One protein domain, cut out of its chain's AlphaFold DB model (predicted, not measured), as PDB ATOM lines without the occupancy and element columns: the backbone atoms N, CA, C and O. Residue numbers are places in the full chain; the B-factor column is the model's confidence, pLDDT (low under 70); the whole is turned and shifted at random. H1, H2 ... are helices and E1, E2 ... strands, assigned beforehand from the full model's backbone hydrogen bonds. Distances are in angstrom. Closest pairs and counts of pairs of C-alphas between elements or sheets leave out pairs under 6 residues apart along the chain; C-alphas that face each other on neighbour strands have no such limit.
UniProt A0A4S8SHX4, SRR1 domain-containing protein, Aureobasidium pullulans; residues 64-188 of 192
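AT A GLANCE: This is residues 64 to 188 of the 192 residues of the protein "SRR1 domain-containing protein" of Aureobasidium pullulans (UniProt A0A4S8SHX4). What shape does the model have? A small three-stranded sheet, E2 E1 E3, has the long helix H3 along one face and the short H5 over the other. H1 and H2 meet near their ends as a V and pack across H3, neither of them on the sheet, while H4 packs on the first residues of H1. What is printed, and in what order? The printed part has 125 residues, with five named helices and three named strands in the order H1 H2 E1 H3 E2 H4 H5 E3; the sheet is parallel and the class is mostly helix. How large is it? It is compact and rounded, with a radius of gyration of the C-alphas of 14.2 A and spans of 40 by 34 by 27 A.

IN THESE COORDINATES: Where are the strands? E1 is residues 104 to 108, E2 residues 147 to 151 and E3 residues 184 to 187, with lengths of 12.5, 13.5 and 9.5 A; C-alpha 187 is at (288.129, 242.564, 462.716). Where are the helices? H3, residues 120 to 142, runs 32.8 A from C-alpha 120 at (295.559, 258.481, 462.491). H1, residues 64 to 79, begins at C-alpha 64 at (280.154, 265.236, 463.390) and is 22.8 A long; H2, residues 83 to 98, is 22.6 A long. H4 is residues 157 to 165, 12.4 A, and H5 residues 175 to 179, 7.5 A.

HOW THE PARTS SIT: How is the sheet paired? E1 is the inner strand: N 107 and O 149 of E2 are 2.8 A apart, and N 106 and O 185 of E3 are 2.8 A apart, within hydrogen-bond range. Which helices are on the sheet? H3 is over E1 at a height over the sheet of 9.0 A, along the strands at 15 degrees on the local plane, in a right-handed strand-helix-strand unit E1, H3, E2, two parallel neighbour strands with a helix between. H5, on the opposite face, has a height of 8.6 A, and H4 only grazes the sheet with residues 160 to 164. How do the helices meet? The hub H1 touches H3 at a steep tilt of 50 degrees, closest at the C-alphas of Lys 74 and Ala 129, 4.7 A; H2, closest at Ile 77 and Arg 89, 6.4 A; and H4, closest at Trp 67 and Val 162, 5.4 A. H2 touches H3, closest at the C-alphas of Val 96 and Leu 138, 6.0 A. What do the helix backbones show? In H1, H2, H3 and H4 every O i to N i+4 pair is within hydrogen-bond range; in H5 0 of 1 is, beside 2 of 2 O i to N i+3 pairs.

THE WHOLE: How far does it reach? The two C-alphas farthest apart, those of Gln 82 and Glu 178, are 40.1 A apart. Is it whole? The printed part has no cut, and the link from E1 to H3, 11 residues, is long. Where is confidence low? Residues 111 to 116 have a pLDDT under 70; the mean of the printed part is 88.5.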
ATOM      1  N   HIS A  64     281.098 266.013 464.210       84.62
ATOM      2  CA  HIS A  64     280.154 265.236 463.390       84.62
ATOM      3  C   HIS A  64     280.581 265.107 461.916       84.62
ATOM      4  O   HIS A  64     280.089 264.253 461.173       84.62
ATOM      5  N   TRP A  65     281.505 265.948 461.448       85.06
ATOM      6  CA  TRP A  65     282.118 265.777 460.136       85.06
ATOM      7  C   TRP A  65     282.829 264.422 459.984       85.06
ATOM      8  O   TRP A  65     282.732 263.851 458.903       85.06
ATOM      9  N   GLN A  66     283.427 263.857 461.039       87.56
ATOM     10  CA  GLN A  66     284.098 262.555 460.962       87.56
ATOM     11  C   GLN A  66     283.111 261.432 460.609       87.56
ATOM     12  O   GLN A  66     283.404 260.602 459.749       87.56
ATOM     13  N   TRP A  67     281.893 261.454 461.167       90.12
ATOM     14  CA  TRP A  67     280.823 260.525 460.774       90.12
ATOM     15  C   TRP A  67     280.456 260.659 459.293       90.12
ATOM     16  O   TRP A  67     280.321 259.661 458.583       90.12
ATOM     17  N   ARG A  68     280.338 261.897 458.791       90.62
ATOM     18  CA  ARG A  68     280.090 262.139 457.361       90.62
ATOM     19  C   ARG A  68     281.218 261.568 456.501       90.62
ATOM     20  O   ARG A  68     280.931 260.955 455.478       90.62
ATOM     21  N   SER A  69     282.467 261.717 456.938       92.50
ATOM     22  CA  SER A  69     283.649 261.171 456.265       92.50
ATOM     23  C   SER A  69     283.664 259.636 456.245       92.50
ATOM     24  O   SER A  69     283.990 259.047 455.215       92.50
ATOM     25  N   VAL A  70     283.274 258.974 457.341       93.50
ATOM     26  CA  VAL A  70     283.116 257.506 457.399       93.50
ATOM     27  C   VAL A  70     282.029 257.044 456.436       93.50
ATOM     28  O   VAL A  70     282.252 256.138 455.639       93.50
ATOM     29  N   MET A  71     280.866 257.698 456.448       94.81
ATOM     30  CA  MET A  71     279.753 257.333 455.572       94.81
ATOM     31  C   MET A  71     280.053 257.590 454.095       94.81
ATOM     32  O   MET A  71     279.654 256.794 453.247       94.81
ATOM     33  N   ALA A  72     280.787 258.657 453.774       93.00
ATOM     34  CA  ALA A  72     281.257 258.913 452.418       93.00
ATOM     35  C   ALA A  72     282.164 257.775 451.924       93.00
ATOM     36  O   ALA A  72     281.911 257.228 450.853       93.00
ATOM     37  N   ARG A  73     283.143 257.353 452.735       92.12
ATOM     38  CA  ARG A  73     284.032 256.222 452.415       92.12
ATOM     39  C   ARG A  73     283.284 254.899 452.316       92.12
ATOM     40  O   ARG A  73     283.513 254.136 451.387       92.12
ATOM     41  N   LYS A  74     282.354 254.631 453.233       94.25
ATOM     42  CA  LYS A  74     281.489 253.447 453.182       94.25
ATOM     43  C   LYS A  74     280.723 253.395 451.855       94.25
ATOM     44  O   LYS A  74     280.734 252.376 451.168       94.25
ATOM     45  N   ASN A  75     280.100 254.511 451.472       92.81
ATOM     46  CA  ASN A  75     279.381 254.626 450.204       92.81
ATOM     47  C   ASN A  75     280.317 254.450 449.005       92.81
ATOM     48  O   ASN A  75     279.948 253.772 448.049       92.81
ATOM     49  N   GLU A  76     281.523 255.018 449.057       91.06
ATOM     50  CA  GLU A  76     282.544 254.842 448.026       91.06
ATOM     51  C   GLU A  76     282.884 253.356 447.848       91.06
ATOM     52  O   GLU A  76     282.733 252.827 446.751       91.06
ATOM     53  N   ILE A  77     283.224 252.643 448.924       89.50
ATOM     54  CA  ILE A  77     283.544 251.206 448.878       89.50
ATOM     55  C   ILE A  77     282.405 250.402 448.234       89.50
ATOM     56  O   ILE A  77     282.653 249.528 447.404       89.50
ATOM     57  N   MET A  78     281.154 250.713 448.583       87.44
ATOM     58  CA  MET A  78     279.980 249.981 448.094       87.44
ATOM     59  C   MET A  78     279.631 250.280 446.630       87.44
ATOM     60  O   MET A  78     279.128 249.399 445.927       87.44
ATOM     61  N   THR A  79     279.867 251.507 446.159       87.62
ATOM     62  CA  THR A  79     279.296 252.003 444.892       87.62
ATOM     63  C   THR A  79     280.321 252.323 443.813       87.62
ATOM     64  O   THR A  79     279.954 252.397 442.638       87.62
ATOM     65  N   HIS A  80     281.599 252.499 444.158       82.19
ATOM     66  CA  HIS A  80     282.577 253.004 443.204       82.19
ATOM     67  C   HIS A  80     282.850 251.994 442.084       82.19
ATOM     68  O   HIS A  80     283.074 250.801 442.304       82.19
ATOM     69  N   THR A  81     282.821 252.493 440.849       79.44
ATOM     70  CA  THR A  81     282.963 251.693 439.629       79.44
ATOM     71  C   THR A  81     284.386 251.632 439.070       79.44
ATOM     72  O   THR A  81     284.586 250.928 438.083       79.44
ATOM     73  N   GLN A  82     285.366 252.329 439.659       80.81
ATOM     74  CA  GLN A  82     286.757 252.267 439.190       80.81
ATOM     75  C   GLN A  82     287.345 250.852 439.379       80.81
ATOM     76  O   GLN A  82     286.995 250.198 440.364       80.81
ATOM     77  N   PRO A  83     288.198 250.355 438.459       79.94
ATOM     78  CA  PRO A  83     288.674 248.967 438.486       79.94
ATOM     79  C   PRO A  83     289.372 248.554 439.791       79.94
ATOM     80  O   PRO A  83     289.037 247.524 440.364       79.94
ATOM     81  N   ASP A  84     290.266 249.389 440.312       77.81
ATOM     82  CA  ASP A  84     290.967 249.184 441.587       77.81
ATOM     83  C   ASP A  84     289.991 249.090 442.775       77.81
ATOM     84  O   ASP A  84     290.120 248.241 443.660       77.81
ATOM     85  N   ARG A  85     288.944 249.922 442.774       81.00
ATOM     86  CA  ARG A  85     287.884 249.885 443.791       81.00
ATOM     87  C   ARG A  85     286.983 248.661 443.654       81.00
ATOM     88  O   ARG A  85     286.487 248.152 444.660       81.00
ATOM     89  N   GLN A  86     286.779 248.161 442.434       84.69
ATOM     90  CA  GLN A  86     286.074 246.899 442.203       84.69
ATOM     91  C   GLN A  86     286.872 245.709 442.736       84.69
ATOM     92  O   GLN A  86     286.287 244.865 443.409       84.69
ATOM     93  N   GLU A  87     288.185 245.662 442.502       85.62
ATOM     94  CA  GLU A  87     289.068 244.617 443.041       85.62
ATOM     95  C   GLU A  87     289.078 244.618 444.575       85.62
ATOM     96  O   GLU A  87     288.946 243.566 445.210       85.62
ATOM     97  N   PHE A  88     289.148 245.804 445.184       86.69
ATOM     98  CA  PHE A  88     289.051 245.942 446.634       86.69
ATOM     99  C   PHE A  88     287.719 245.400 447.173       86.69
ATOM    100  O   PHE A  88     287.700 244.558 448.071       86.69
ATOM    101  N   ARG A  89     286.589 245.810 446.587       89.69
ATOM    102  CA  ARG A  89     285.264 245.312 446.982       89.69
ATOM    103  C   ARG A  89     285.097 243.813 446.723       89.69
ATOM    104  O   ARG A  89     284.485 243.132 447.539       89.69
ATOM    105  N   ALA A  90     285.661 243.281 445.640       90.06
ATOM    106  CA  ALA A  90     285.679 241.844 445.372       90.06
ATOM    107  C   ALA A  90     286.470 241.081 446.446       90.06
ATOM    108  O   ALA A  90     286.067 239.990 446.843       90.06
ATOM    109  N   SER A  91     287.539 241.678 446.977       90.69
ATOM    110  CA  SER A  91     288.294 241.115 448.103       90.69
ATOM    111  C   SER A  91     287.456 241.077 449.387       90.69
ATOM    112  O   SER A  91     287.467 240.070 450.093       90.69
ATOM    113  N   LEU A  92     286.663 242.121 449.665       92.69
ATOM    114  CA  LEU A  92     285.703 242.107 450.780       92.69
ATOM    115  C   LEU A  92     284.612 241.045 450.576       92.69
ATOM    116  O   LEU A  92     284.307 240.296 451.500       92.69
ATOM    117  N   GLN A  93     284.068 240.932 449.360       94.00
ATOM    118  CA  GLN A  93     283.071 239.910 449.027       94.00
ATOM    119  C   GLN A  93     283.631 238.497 449.202       94.00
ATOM    120  O   GLN A  93     282.953 237.641 449.755       94.00
ATOM    121  N   TYR A  94     284.884 238.263 448.807       93.44
ATOM    122  CA  TYR A  94     285.546 236.977 449.009       93.44
ATOM    123  C   TYR A  94     285.611 236.584 450.492       93.44
ATOM    124  O   TYR A  94     285.334 235.434 450.829       93.44
ATOM    125  N   ILE A  95     285.931 237.535 451.381       93.00
ATOM    126  CA  ILE A  95     285.903 237.310 452.835       93.00
ATOM    127  C   ILE A  95     284.483 236.922 453.264       93.00
ATOM    128  O   ILE A  95     284.293 235.872 453.868       93.00
ATOM    129  N   VAL A  96     283.482 237.723 452.889       95.06
ATOM    130  CA  VAL A  96     282.068 237.502 453.237       95.06
ATOM    131  C   VAL A  96     281.566 236.143 452.751       95.06
ATOM    132  O   VAL A  96     280.859 235.453 453.482       95.06
ATOM    133  N   ASP A  97     281.937 235.717 451.546       94.38
ATOM    134  CA  ASP A  97     281.516 234.439 450.966       94.38
ATOM    135  C   ASP A  97     282.074 233.244 451.746       94.38
ATOM    136  O   ASP A  97     281.380 232.235 451.891       94.38
ATOM    137  N   LYS A  98     283.293 233.376 452.282       93.38
ATOM    138  CA  LYS A  98     283.986 232.352 453.077       93.38
ATOM    139  C   LYS A  98     283.595 232.331 454.552       93.38
ATOM    140  O   LYS A  98     283.864 231.333 455.210       93.38
ATOM    141  N   THR A  99     282.987 233.395 455.059       93.44
ATOM    142  CA  THR A  99     282.500 233.458 456.438       93.44
ATOM    143  C   THR A  99     281.173 232.713 456.567       93.44
ATOM    144  O   THR A  99     280.253 232.951 455.784       93.44
ATOM    145  N   ASP A 100     281.059 231.826 457.552       93.25
ATOM    146  CA  ASP A 100     279.794 231.169 457.901       93.25
ATOM    147  C   ASP A 100     278.845 232.142 458.635       93.25
ATOM    148  O   ASP A 100     278.923 233.361 458.470       93.25
ATOM    149  N   HIS A 101     277.887 231.620 459.397       95.12
ATOM    150  CA  HIS A 101     276.964 232.442 460.171       95.12
ATOM    151  C   HIS A 101     277.696 233.274 461.233       95.12
ATOM    152  O   HIS A 101     278.566 232.759 461.934       95.12
ATOM    153  N   VAL A 102     277.317 234.550 461.370       96.81
ATOM    154  CA  VAL A 102     277.905 235.470 462.348       96.81
ATOM    155  C   VAL A 102     276.822 236.050 463.252       96.81
ATOM    156  O   VAL A 102     275.912 236.732 462.785       96.81
ATOM    157  N   ASP A 103     276.965 235.847 464.559       94.50
ATOM    158  CA  ASP A 103     276.097 236.449 465.580       94.50
ATOM    159  C   ASP A 103     276.598 237.842 465.986       94.50
ATOM    160  O   ASP A 103     275.823 238.774 466.229       94.50
ATOM    161  N   THR A 104     277.923 237.982 466.079       97.06
ATOM    162  CA  THR A 104     278.594 239.180 466.590       97.06
ATOM    163  C   THR A 104     279.801 239.534 465.729       97.06
ATOM    164  O   THR A 104     280.616 238.680 465.397       97.06
ATOM    165  N   ALA A 105     279.949 240.809 465.388       97.19
ATOM    166  CA  ALA A 105     281.148 241.344 464.763       97.19
ATOM    167  C   ALA A 105     281.922 242.166 465.796       97.19
ATOM    168  O   ALA A 105     281.393 243.120 466.367       97.19
ATOM    169  N   VAL A 106     283.174 241.800 466.041       96.19
ATOM    170  CA  VAL A 106     284.026 242.428 467.050       96.19
ATOM    171  C   VAL A 106     285.160 243.169 466.357       96.19
ATOM    172  O   VAL A 106     286.025 242.554 465.740       96.19
ATOM    173  N   CYS A 107     285.171 244.491 466.474       94.31
ATOM    174  CA  CYS A 107     286.257 245.347 466.030       94.31
ATOM    175  C   CYS A 107     287.241 245.569 467.181       94.31
ATOM    176  O   CYS A 107     286.957 246.274 468.155       94.31
ATOM    177  N   LEU A 108     288.402 244.932 467.065       88.44
ATOM    178  CA  LEU A 108     289.528 245.126 467.960       88.44
ATOM    179  C   LEU A 108     290.452 246.160 467.347       88.44
ATOM    180  O   LEU A 108     291.202 245.842 466.427       88.44
ATOM    181  N   VAL A 109     290.452 247.348 467.949       78.25
ATOM    182  CA  VAL A 109     291.371 248.435 467.625       78.25
ATOM    183  C   VAL A 109     291.088 249.063 466.249       78.25
ATOM    184  O   VAL A 109     290.885 248.388 465.243       78.25
ATOM    185  N   LEU A 110     291.081 250.394 466.199       76.25
ATOM    186  CA  LEU A 110     291.075 251.163 464.954       76.25
ATOM    187  C   LEU A 110     292.243 252.140 465.063       76.25
ATOM    188  O   LEU A 110     292.355 252.877 466.034       76.25
ATOM    189  N   GLY A 111     293.186 252.106 464.131       63.19
ATOM    190  CA  GLY A 111     294.414 252.879 464.263       63.19
ATOM    191  C   GLY A 111     295.164 253.067 462.956       63.19
ATOM    192  O   GLY A 111     294.682 252.741 461.875       63.19
ATOM    193  N   LYS A 112     296.384 253.591 463.057       61.59
ATOM    194  CA  LYS A 112     297.228 253.875 461.898       61.59
ATOM    195  C   LYS A 112     297.807 252.595 461.279       61.59
ATOM    196  O   LYS A 112     298.430 251.801 461.972       61.59
ATOM    197  N   PHE A 113     297.662 252.434 459.964       59.34
ATOM    198  CA  PHE A 113     298.410 251.418 459.221       59.34
ATOM    199  C   PHE A 113     299.908 251.755 459.210       59.34
ATOM    200  O   PHE A 113     300.293 252.891 458.914       59.34
ATOM    201  N   GLU A 114     300.760 250.768 459.488       56.84
ATOM    202  CA  GLU A 114     302.204 250.917 459.311       56.84
ATOM    203  C   GLU A 114     302.518 251.192 457.830       56.84
ATOM    204  O   GLU A 114     301.905 250.606 456.938       56.84
ATOM    205  N   ASN A 115     303.475 252.084 457.558       56.84
ATOM    206  CA  ASN A 115     303.945 252.414 456.203       56.84
ATOM    207  C   ASN A 115     302.901 253.044 455.260       56.84
ATOM    208  O   ASN A 115     303.075 253.014 454.042       56.84
ATOM    209  N   VAL A 116     301.847 253.659 455.802       64.50
ATOM    210  CA  VAL A 116     300.885 254.443 455.016       64.50
ATOM    211  C   VAL A 116     300.944 255.915 455.428       64.50
ATOM    212  O   VAL A 116     300.930 256.242 456.618       64.50
ATOM    213  N   GLU A 117     300.966 256.818 454.443       74.31
ATOM    214  CA  GLU A 117     300.890 258.280 454.621       74.31
ATOM    215  C   GLU A 117     299.475 258.761 455.010       74.31
ATOM    216  O   GLU A 117     299.019 259.807 454.566       74.31
ATOM    217  N   LEU A 118     298.758 257.992 455.832       74.69
ATOM    218  CA  LEU A 118     297.488 258.422 456.409       74.69
ATOM    219  C   LEU A 118     297.721 259.006 457.799       74.69
ATOM    220  O   LEU A 118     298.501 258.478 458.605       74.69
ATOM    221  N   SER A 119     296.999 260.078 458.103       83.00
ATOM    222  CA  SER A 119     296.822 260.507 459.487       83.00
ATOM    223  C   SER A 119     296.099 259.415 460.289       83.00
ATOM    224  O   SER A 119     295.398 258.566 459.732       83.00
ATOM    225  N   ALA A 120     296.268 259.420 461.615       80.06
ATOM    226  CA  ALA A 120     295.559 258.481 462.491       80.06
ATOM    227  C   ALA A 120     294.036 258.576 462.294       80.06
ATOM    228  O   ALA A 120     293.348 257.560 462.242       80.06
ATOM    229  N   GLU A 121     293.544 259.795 462.086       83.56
ATOM    230  CA  GLU A 121     292.135 260.073 461.858       83.56
ATOM    231  C   GLU A 121     291.622 259.494 460.531       83.56
ATOM    232  O   GLU A 121     290.577 258.843 460.491       83.56
ATOM    233  N   GLU A 122     292.358 259.667 459.431       85.56
ATOM    234  CA  GLU A 122     291.968 259.070 458.152       85.56
ATOM    235  C   GLU A 122     292.007 257.545 458.216       85.56
ATOM    236  O   GLU A 122     291.115 256.884 457.683       85.56
ATOM    237  N   ALA A 123     293.014 256.979 458.888       85.31
ATOM    238  CA  ALA A 123     293.120 255.540 459.072       85.31
ATOM    239  C   ALA A 123     291.925 254.988 459.868       85.31
ATOM    240  O   ALA A 123     291.295 254.033 459.410       85.31
ATOM    241  N   PHE A 124     291.543 255.644 460.973       87.81
ATOM    242  CA  PHE A 124     290.316 255.344 461.717       87.81
ATOM    243  C   PHE A 124     289.086 255.383 460.801       87.81
ATOM    244  O   PHE A 124     288.320 254.419 460.739       87.81
ATOM    245  N   GLN A 125     288.922 256.460 460.023       89.62
ATOM    246  CA  GLN A 125     287.766 256.631 459.142       89.62
ATOM    247  C   GLN A 125     287.681 255.530 458.072       89.62
ATOM    248  O   GLN A 125     286.591 255.030 457.785       89.62
ATOM    249  N   HIS A 126     288.814 255.140 457.481       88.75
ATOM    250  CA  HIS A 126     288.887 254.058 456.496       88.75
ATOM    251  C   HIS A 126     288.601 252.687 457.113       88.75
ATOM    252  O   HIS A 126     287.824 251.914 456.547       88.75
ATOM    253  N   GLN A 127     289.204 252.381 458.260       89.94
ATOM    254  CA  GLN A 127     289.030 251.090 458.920       89.94
ATOM    255  C   GLN A 127     287.605 250.911 459.437       89.94
ATOM    256  O   GLN A 127     287.009 249.859 459.201       89.94
ATOM    257  N   LEU A 128     287.017 251.946 460.046       93.00
ATOM    258  CA  LEU A 128     285.625 251.899 460.478       93.00
ATOM    259  C   LEU A 128     284.683 251.724 459.283       93.00
ATOM    260  O   LEU A 128     283.806 250.867 459.320       93.00
ATOM    261  N   ALA A 129     284.884 252.474 458.195       93.75
ATOM    262  CA  ALA A 129     284.078 252.310 456.986       93.75
ATOM    263  C   ALA A 129     284.159 250.877 456.434       93.75
ATOM    264  O   ALA A 129     283.128 250.290 456.108       93.75
ATOM    265  N   MET A 130     285.359 250.294 456.377       93.25
ATOM    266  CA  MET A 130     285.560 248.919 455.917       93.25
ATOM    267  C   MET A 130     284.884 247.894 456.838       93.25
ATOM    268  O   MET A 130     284.211 246.990 456.346       93.25
ATOM    269  N   PHE A 131     285.005 248.054 458.158       95.50
ATOM    270  CA  PHE A 131     284.330 247.192 459.125       95.50
ATOM    271  C   PHE A 131     282.805 247.238 458.960       95.50
ATOM    272  O   PHE A 131     282.156 246.194 458.912       95.50
ATOM    273  N   LEU A 132     282.232 248.435 458.794       95.94
ATOM    274  CA  LEU A 132     280.794 248.604 458.577       95.94
ATOM    275  C   LEU A 132     280.323 248.007 457.246       95.94
ATOM    276  O   LEU A 132     279.222 247.466 457.193       95.94
ATOM    277  N   VAL A 133     281.140 248.074 456.190       96.12
ATOM    278  CA  VAL A 133     280.850 247.397 454.915       96.12
ATOM    279  C   VAL A 133     280.821 245.883 455.098       96.12
ATOM    280  O   VAL A 133     279.862 245.247 454.673       96.12
ATOM    281  N   LEU A 134     281.826 245.304 455.761       96.38
ATOM    282  CA  LEU A 134     281.861 243.864 456.031       96.38
ATOM    283  C   LEU A 134     280.642 243.420 456.843       96.38
ATOM    284  O   LEU A 134     279.998 242.439 456.477       96.38
ATOM    285  N   CYS A 135     280.278 244.176 457.884       97.00
ATOM    286  CA  CYS A 135     279.069 243.915 458.662       97.00
ATOM    287  C   CYS A 135     277.819 243.960 457.776       97.00
ATOM    288  O   CYS A 135     277.046 243.013 457.787       97.00
ATOM    289  N   GLU A 136     277.635 245.003 456.962       96.81
ATOM    290  CA  GLU A 136     276.466 245.119 456.079       96.81
ATOM    291  C   GLU A 136     276.389 243.976 455.056       96.81
ATOM    292  O   GLU A 136     275.318 243.417 454.833       96.81
ATOM    293  N   MET A 137     277.515 243.581 454.464       96.62
ATOM    294  CA  MET A 137     277.560 242.470 453.511       96.62
ATOM    295  C   MET A 137     277.239 241.126 454.180       96.62
ATOM    296  O   MET A 137     276.500 240.323 453.606       96.62
ATOM    297  N   LEU A 138     277.741 240.889 455.397       97.56
ATOM    298  CA  LEU A 138     277.393 239.709 456.195       97.56
ATOM    299  C   LEU A 138     275.906 239.716 456.568       97.56
ATOM    300  O   LEU A 138     275.225 238.719 456.342       97.56
ATOM    301  N   GLU A 139     275.380 240.845 457.050       97.12
ATOM    302  CA  GLU A 139     273.962 241.021 457.386       97.12
ATOM    303  C   GLU A 139     273.046 240.738 456.191       97.12
ATOM    304  O   GLU A 139     272.018 240.081 456.354       97.12
ATOM    305  N   ILE A 140     273.421 241.196 454.989       96.88
ATOM    306  CA  ILE A 140     272.703 240.902 453.741       96.88
ATOM    307  C   ILE A 140     272.768 239.404 453.426       96.88
ATOM    308  O   ILE A 140     271.730 238.803 453.148       96.88
ATOM    309  N   LYS A 141     273.958 238.789 453.498       96.81
ATOM    310  CA  LYS A 141     274.156 237.355 453.221       96.81
ATOM    311  C   LYS A 141     273.289 236.473 454.123       96.81
ATOM    312  O   LYS A 141     272.705 235.506 453.640       96.81
ATOM    313  N   GLN A 142     273.196 236.800 455.411       96.50
ATOM    314  CA  GLN A 142     272.453 236.007 456.398       96.50
ATOM    315  C   GLN A 142     271.031 236.521 456.685       96.50
ATOM    316  O   GLN A 142     270.308 235.927 457.485       96.50
ATOM    317  N   ASN A 143     270.629 237.631 456.057       96.31
ATOM    318  CA  ASN A 143     269.349 238.315 456.261       96.31
ATOM    319  C   ASN A 143     269.014 238.590 457.744       96.31
ATOM    320  O   ASN A 143     267.868 238.460 458.174       96.31
ATOM    321  N   THR A 144     270.026 238.925 458.550       95.25
ATOM    322  CA  THR A 144     269.892 239.154 459.999       95.25
ATOM    323  C   THR A 144     270.887 240.214 460.451       95.25
ATOM    324  O   THR A 144     272.025 240.212 459.989       95.25
ATOM    325  N   LYS A 145     270.468 241.101 461.361       94.38
ATOM    326  CA  LYS A 145     271.336 242.124 461.961       94.38
ATOM    327  C   LYS A 145     272.400 241.507 462.862       94.38
ATOM    328  O   LYS A 145     272.095 240.591 463.619       94.38
ATOM    329  N   ILE A 146     273.616 242.040 462.797       95.38
ATOM    330  CA  ILE A 146     274.761 241.559 463.573       95.38
ATOM    331  C   ILE A 146     275.028 242.539 464.710       95.38
ATOM    332  O   ILE A 146     275.060 243.754 464.507       95.38
ATOM    333  N   LYS A 147     275.242 242.019 465.921       95.31
ATOM    334  CA  LYS A 147     275.682 242.852 467.041       95.31
ATOM    335  C   LYS A 147     277.120 243.307 466.788       95.31
ATOM    336  O   LYS A 147     277.990 242.466 466.580       95.31
ATOM    337  N   THR A 148     277.390 244.609 466.830       97.12
ATOM    338  CA  THR A 148     278.746 245.147 466.649       97.12
ATOM    339  C   THR A 148     279.350 245.573 467.983       97.12
ATOM    340  O   THR A 148     278.756 246.344 468.736       97.12
ATOM    341  N   ILE A 149     280.542 245.060 468.277       96.44
ATOM    342  CA  ILE A 149     281.310 245.346 469.492       96.44
ATOM    343  C   ILE A 149     282.607 246.038 469.101       96.44
ATOM    344  O   ILE A 149     283.286 245.595 468.178       96.44
ATOM    345  N   PHE A 150     282.978 247.086 469.823       94.50
ATOM    346  CA  PHE A 150     284.200 247.845 469.603       94.50
ATOM    347  C   PHE A 150     285.042 247.868 470.873       94.50
ATOM    348  O   PHE A 150     284.538 248.153 471.959       94.50
ATOM    349  N   GLN A 151     286.339 247.604 470.735       90.88
ATOM    350  CA  GLN A 151     287.297 247.757 471.824       90.88
ATOM    351  C   GLN A 151     288.627 248.294 471.300       90.88
ATOM    352  O   GLN A 151     289.386 247.578 470.648       90.88
ATOM    353  N   ASP A 152     288.942 249.528 471.680       86.50
ATOM    354  CA  ASP A 152     290.277 250.116 471.622       86.50
ATOM    355  C   ASP A 152     290.473 250.914 472.921       86.50
ATOM    356  O   ASP A 152     289.658 251.790 473.217       86.50
ATOM    357  N   PRO A 153     291.509 250.637 473.733       76.50
ATOM    358  CA  PRO A 153     291.783 251.438 474.927       76.50
ATOM    359  C   PRO A 153     292.161 252.894 474.612       76.50
ATOM    360  O   PRO A 153     292.283 253.689 475.540       76.50
ATOM    361  N   ARG A 154     292.386 253.233 473.338       80.44
ATOM    362  CA  ARG A 154     292.807 254.556 472.873       80.44
ATOM    363  C   ARG A 154     291.687 255.345 472.203       80.44
ATOM    364  O   ARG A 154     291.999 256.404 471.674       80.44
ATOM    365  N   PHE A 155     290.443 254.848 472.190       81.00
ATOM    366  CA  PHE A 155     289.361 255.615 471.579       81.00
ATOM    367  C   PHE A 155     289.261 256.994 472.217       81.00
ATOM    368  O   PHE A 155     289.108 257.135 473.431       81.00
ATOM    369  N   GLU A 156     289.361 258.011 471.374       79.81
ATOM    370  CA  GLU A 156     289.159 259.391 471.781       79.81
ATOM    371  C   GLU A 156     287.664 259.745 471.662       79.81
ATOM    372  O   GLU A 156     286.939 259.153 470.856       79.81
ATOM    373  N   PRO A 157     287.162 260.741 472.410       80.00
ATOM    374  CA  PRO A 157     285.739 261.083 472.406       80.00
ATOM    375  C   PRO A 157     285.082 261.314 471.019       80.00
ATOM    376  O   PRO A 157     283.922 260.916 470.849       80.00
ATOM    377  N   PRO A 158     285.757 261.899 469.998       79.56
ATOM    378  CA  PRO A 158     285.222 261.937 468.633       79.56
ATOM    379  C   PRO A 158     284.953 260.550 468.037       79.56
ATOM    380  O   PRO A 158     283.910 260.329 467.422       79.56
ATOM    381  N   GLU A 159     285.866 259.605 468.249       84.56
ATOM    382  CA  GLU A 159     285.786 258.241 467.727       84.56
ATOM    383  C   GLU A 159     284.658 257.470 468.414       84.56
ATOM    384  O   GLU A 159     283.839 256.848 467.733       84.56
ATOM    385  N   GLU A 160     284.540 257.591 469.743       86.06
ATOM    386  CA  GLU A 160     283.448 256.977 470.509       86.06
ATOM    387  C   GLU A 160     282.073 257.440 470.010       86.06
ATOM    388  O   GLU A 160     281.147 256.640 469.857       86.06
ATOM    389  N   TYR A 161     281.931 258.726 469.689       84.25
ATOM    390  CA  TYR A 161     280.698 259.267 469.124       84.25
ATOM    391  C   TYR A 161     280.381 258.722 467.731       84.25
ATOM    392  O   TYR A 161     279.226 258.400 467.441       84.25
ATOM    393  N   VAL A 162     281.385 258.623 466.858       87.12
ATOM    394  CA  VAL A 162     281.218 258.059 465.513       87.12
ATOM    395  C   VAL A 162     280.833 256.577 465.604       87.12
ATOM    396  O   VAL A 162     279.946 256.134 464.874       87.12
ATOM    397  N   ILE A 163     281.428 255.823 466.531       89.06
ATOM    398  CA  ILE A 163     281.077 254.420 466.797       89.06
ATOM    399  C   ILE A 163     279.646 254.299 467.339       89.06
ATOM    400  O   ILE A 163     278.878 253.457 466.867       89.06
ATOM    401  N   ALA A 164     279.247 255.169 468.269       85.62
ATOM    402  CA  ALA A 164     277.881 255.198 468.787       85.62
ATOM    403  C   ALA A 164     276.855 255.483 467.674       85.62
ATOM    404  O   ALA A 164     275.805 254.843 467.616       85.62
ATOM    405  N   LEU A 165     277.170 256.391 466.740       87.31
ATOM    406  CA  LEU A 165     276.353 256.642 465.547       87.31
ATOM    407  C   LEU A 165     276.263 255.433 464.612       87.31
ATOM    408  O   LEU A 165     275.226 255.229 463.978       87.31
ATOM    409  N   ALA A 166     277.318 254.624 464.541       88.12
ATOM    410  CA  ALA A 166     277.322 253.373 463.794       88.12
ATOM    411  C   ALA A 166     276.472 252.265 464.452       88.12
ATOM    412  O   ALA A 166     276.287 251.208 463.851       88.12
ATOM    413  N   GLY A 167     275.940 252.502 465.659       87.38
ATOM    414  CA  GLY A 167     275.144 251.537 466.421       87.38
ATOM    415  C   GLY A 167     275.977 250.496 467.172       87.38
ATOM    416  O   GLY A 167     275.425 249.482 467.592       87.38
ATOM    417  N   GLY A 168     277.284 250.733 467.319       88.56
ATOM    418  CA  GLY A 168     278.205 249.839 468.011       88.56
ATOM    419  C   GLY A 168     278.169 249.964 469.528       88.56
ATOM    420  O   GLY A 168     277.999 251.054 470.072       88.56
ATOM    421  N   GLU A 169     278.395 248.846 470.215       92.38
ATOM    422  CA  GLU A 169     278.654 248.822 471.654       92.38
ATOM    423  C   GLU A 169     280.161 248.930 471.911       92.38
ATOM    424  O   GLU A 169     280.935 248.082 471.467       92.38
ATOM    425  N   ILE A 170     280.584 249.968 472.636       90.25
ATOM    426  CA  ILE A 170     281.978 250.125 473.068       90.25
ATOM    427  C   ILE A 170     282.156 249.423 474.411       90.25
ATOM    428  O   ILE A 170     281.458 249.733 475.378       90.25
ATOM    429  N   VAL A 171     283.121 248.510 474.484       90.56
ATOM    430  CA  VAL A 171     283.468 247.781 475.708       90.56
ATOM    431  C   VAL A 171     284.885 248.123 476.156       90.56
ATOM    432  O   VAL A 171     285.786 248.349 475.347       90.56
ATOM    433  N   LYS A 172     285.103 248.169 477.472       87.44
ATOM    434  CA  LYS A 172     286.431 248.426 478.051       87.44
ATOM    435  C   LYS A 172     287.298 247.183 477.952       87.44
ATOM    436  O   LYS A 172     286.786 246.092 478.152       87.44
ATOM    437  N   HIS A 173     288.606 247.338 477.753       83.69
ATOM    438  CA  HIS A 173     289.537 246.207 477.779       83.69
ATOM    439  C   HIS A 173     289.516 245.474 479.138       83.69
ATOM    440  O   HIS A 173     289.618 246.152 480.165       83.69
ATOM    441  N   PRO A 174     289.429 244.124 479.179       90.31
ATOM    442  CA  PRO A 174     289.397 243.149 478.072       90.31
ATOM    443  C   PRO A 174     287.986 242.624 477.688       90.31
ATOM    444  O   PRO A 174     287.848 241.486 477.246       90.31
ATOM    445  N   GLY A 175     286.931 243.417 477.858       89.38
ATOM    446  CA  GLY A 175     285.520 243.031 477.714       89.38
ATOM    447  C   GLY A 175     285.097 242.491 476.345       89.38
ATOM    448  O   GLY A 175     284.138 241.731 476.269       89.38
ATOM    449  N   ALA A 176     285.825 242.776 475.262       92.25
ATOM    450  CA  ALA A 176     285.533 242.188 473.951       92.25
ATOM    451  C   ALA A 176     285.627 240.654 473.949       92.25
ATOM    452  O   ALA A 176     284.962 240.011 473.141       92.25
ATOM    453  N   LEU A 177     286.413 240.066 474.861       92.31
ATOM    454  CA  LEU A 177     286.540 238.613 474.997       92.31
ATOM    455  C   LEU A 177     285.209 237.937 475.354       92.31
ATOM    456  O   LEU A 177     284.966 236.819 474.917       92.31
ATOM    457  N   GLU A 178     284.330 238.616 476.095       94.44
ATOM    458  CA  GLU A 178     283.009 238.090 476.473       94.44
ATOM    459  C   GLU A 178     282.040 238.015 475.284       94.44
ATOM    460  O   GLU A 178     281.000 237.362 475.357       94.44
ATOM    461  N   HIS A 179     282.386 238.671 474.177       93.25
ATOM    462  CA  HIS A 179     281.583 238.734 472.962       93.25
ATOM    463  C   HIS A 179     282.158 237.916 471.803       93.25
ATOM    464  O   HIS A 179     281.561 237.896 470.730       93.25
ATOM    465  N   MET A 180     283.303 237.254 471.999       94.19
ATOM    466  CA  MET A 180     283.912 236.391 470.990       94.19
ATOM    467  C   MET A 180     283.488 234.940 471.198       94.19
ATOM    468  O   MET A 180     283.792 234.312 472.210       94.19
ATOM    469  N   THR A 181     282.814 234.401 470.195       93.75
ATOM    470  CA  THR A 181     282.354 233.014 470.089       93.75
ATOM    471  C   THR A 181     282.838 232.399 468.772       93.75
ATOM    472  O   THR A 181     283.455 233.072 467.948       93.75
ATOM    473  N   GLU A 182     282.525 231.124 468.540       93.69
ATOM    474  CA  GLU A 182     282.771 230.455 467.251       93.69
ATOM    475  C   GLU A 182     282.042 231.112 466.063       93.69
ATOM    476  O   GLU A 182     282.522 231.026 464.936       93.69
ATOM    477  N   ASN A 183     280.956 231.848 466.323       95.06
ATOM    478  CA  ASN A 183     280.183 232.594 465.323       95.06
ATOM    479  C   ASN A 183     280.514 234.094 465.343       95.06
ATOM    480  O   ASN A 183     279.654 234.938 465.078       95.06
ATOM    481  N   SER A 184     281.730 234.462 465.746       95.38
ATOM    482  CA  SER A 184     282.150 235.862 465.784       95.38
ATOM    483  C   SER A 184     283.045 236.224 464.611       95.38
ATOM    484  O   SER A 184     284.055 235.571 464.354       95.38
ATOM    485  N   PHE A 185     282.720 237.325 463.937       96.19
ATOM    486  CA  PHE A 185     283.613 237.938 462.963       96.19
ATOM    487  C   PHE A 185     284.544 238.917 463.676       96.19
ATOM    488  O   PHE A 185     284.108 239.975 464.126       96.19
ATOM    489  N   VAL A 186     285.827 238.576 463.789       94.38
ATOM    490  CA  VAL A 186     286.817 239.441 464.443       94.38
ATOM    491  C   VAL A 186     287.553 240.272 463.400       94.38
ATOM    492  O   VAL A 186     288.260 239.748 462.540       94.38
ATOM    493  N   PHE A 187     287.409 241.586 463.510       92.50
ATOM    494  CA  PHE A 187     288.129 242.564 462.716       92.50
ATOM    495  C   PHE A 187     289.221 243.202 463.571       92.50
ATOM    496  O   PHE A 187     288.943 244.033 464.431       92.50
ATOM    497  N   ALA A 188     290.460 242.783 463.339       87.00
ATOM    498  CA  ALA A 188     291.640 243.259 464.048       87.00
ATOM    499  C   ALA A 188     292.730 243.589 463.019       87.00
ATOM    500  O   ALA A 188     293.597 242.750 462.757       87.00
TER     501      ALA A 188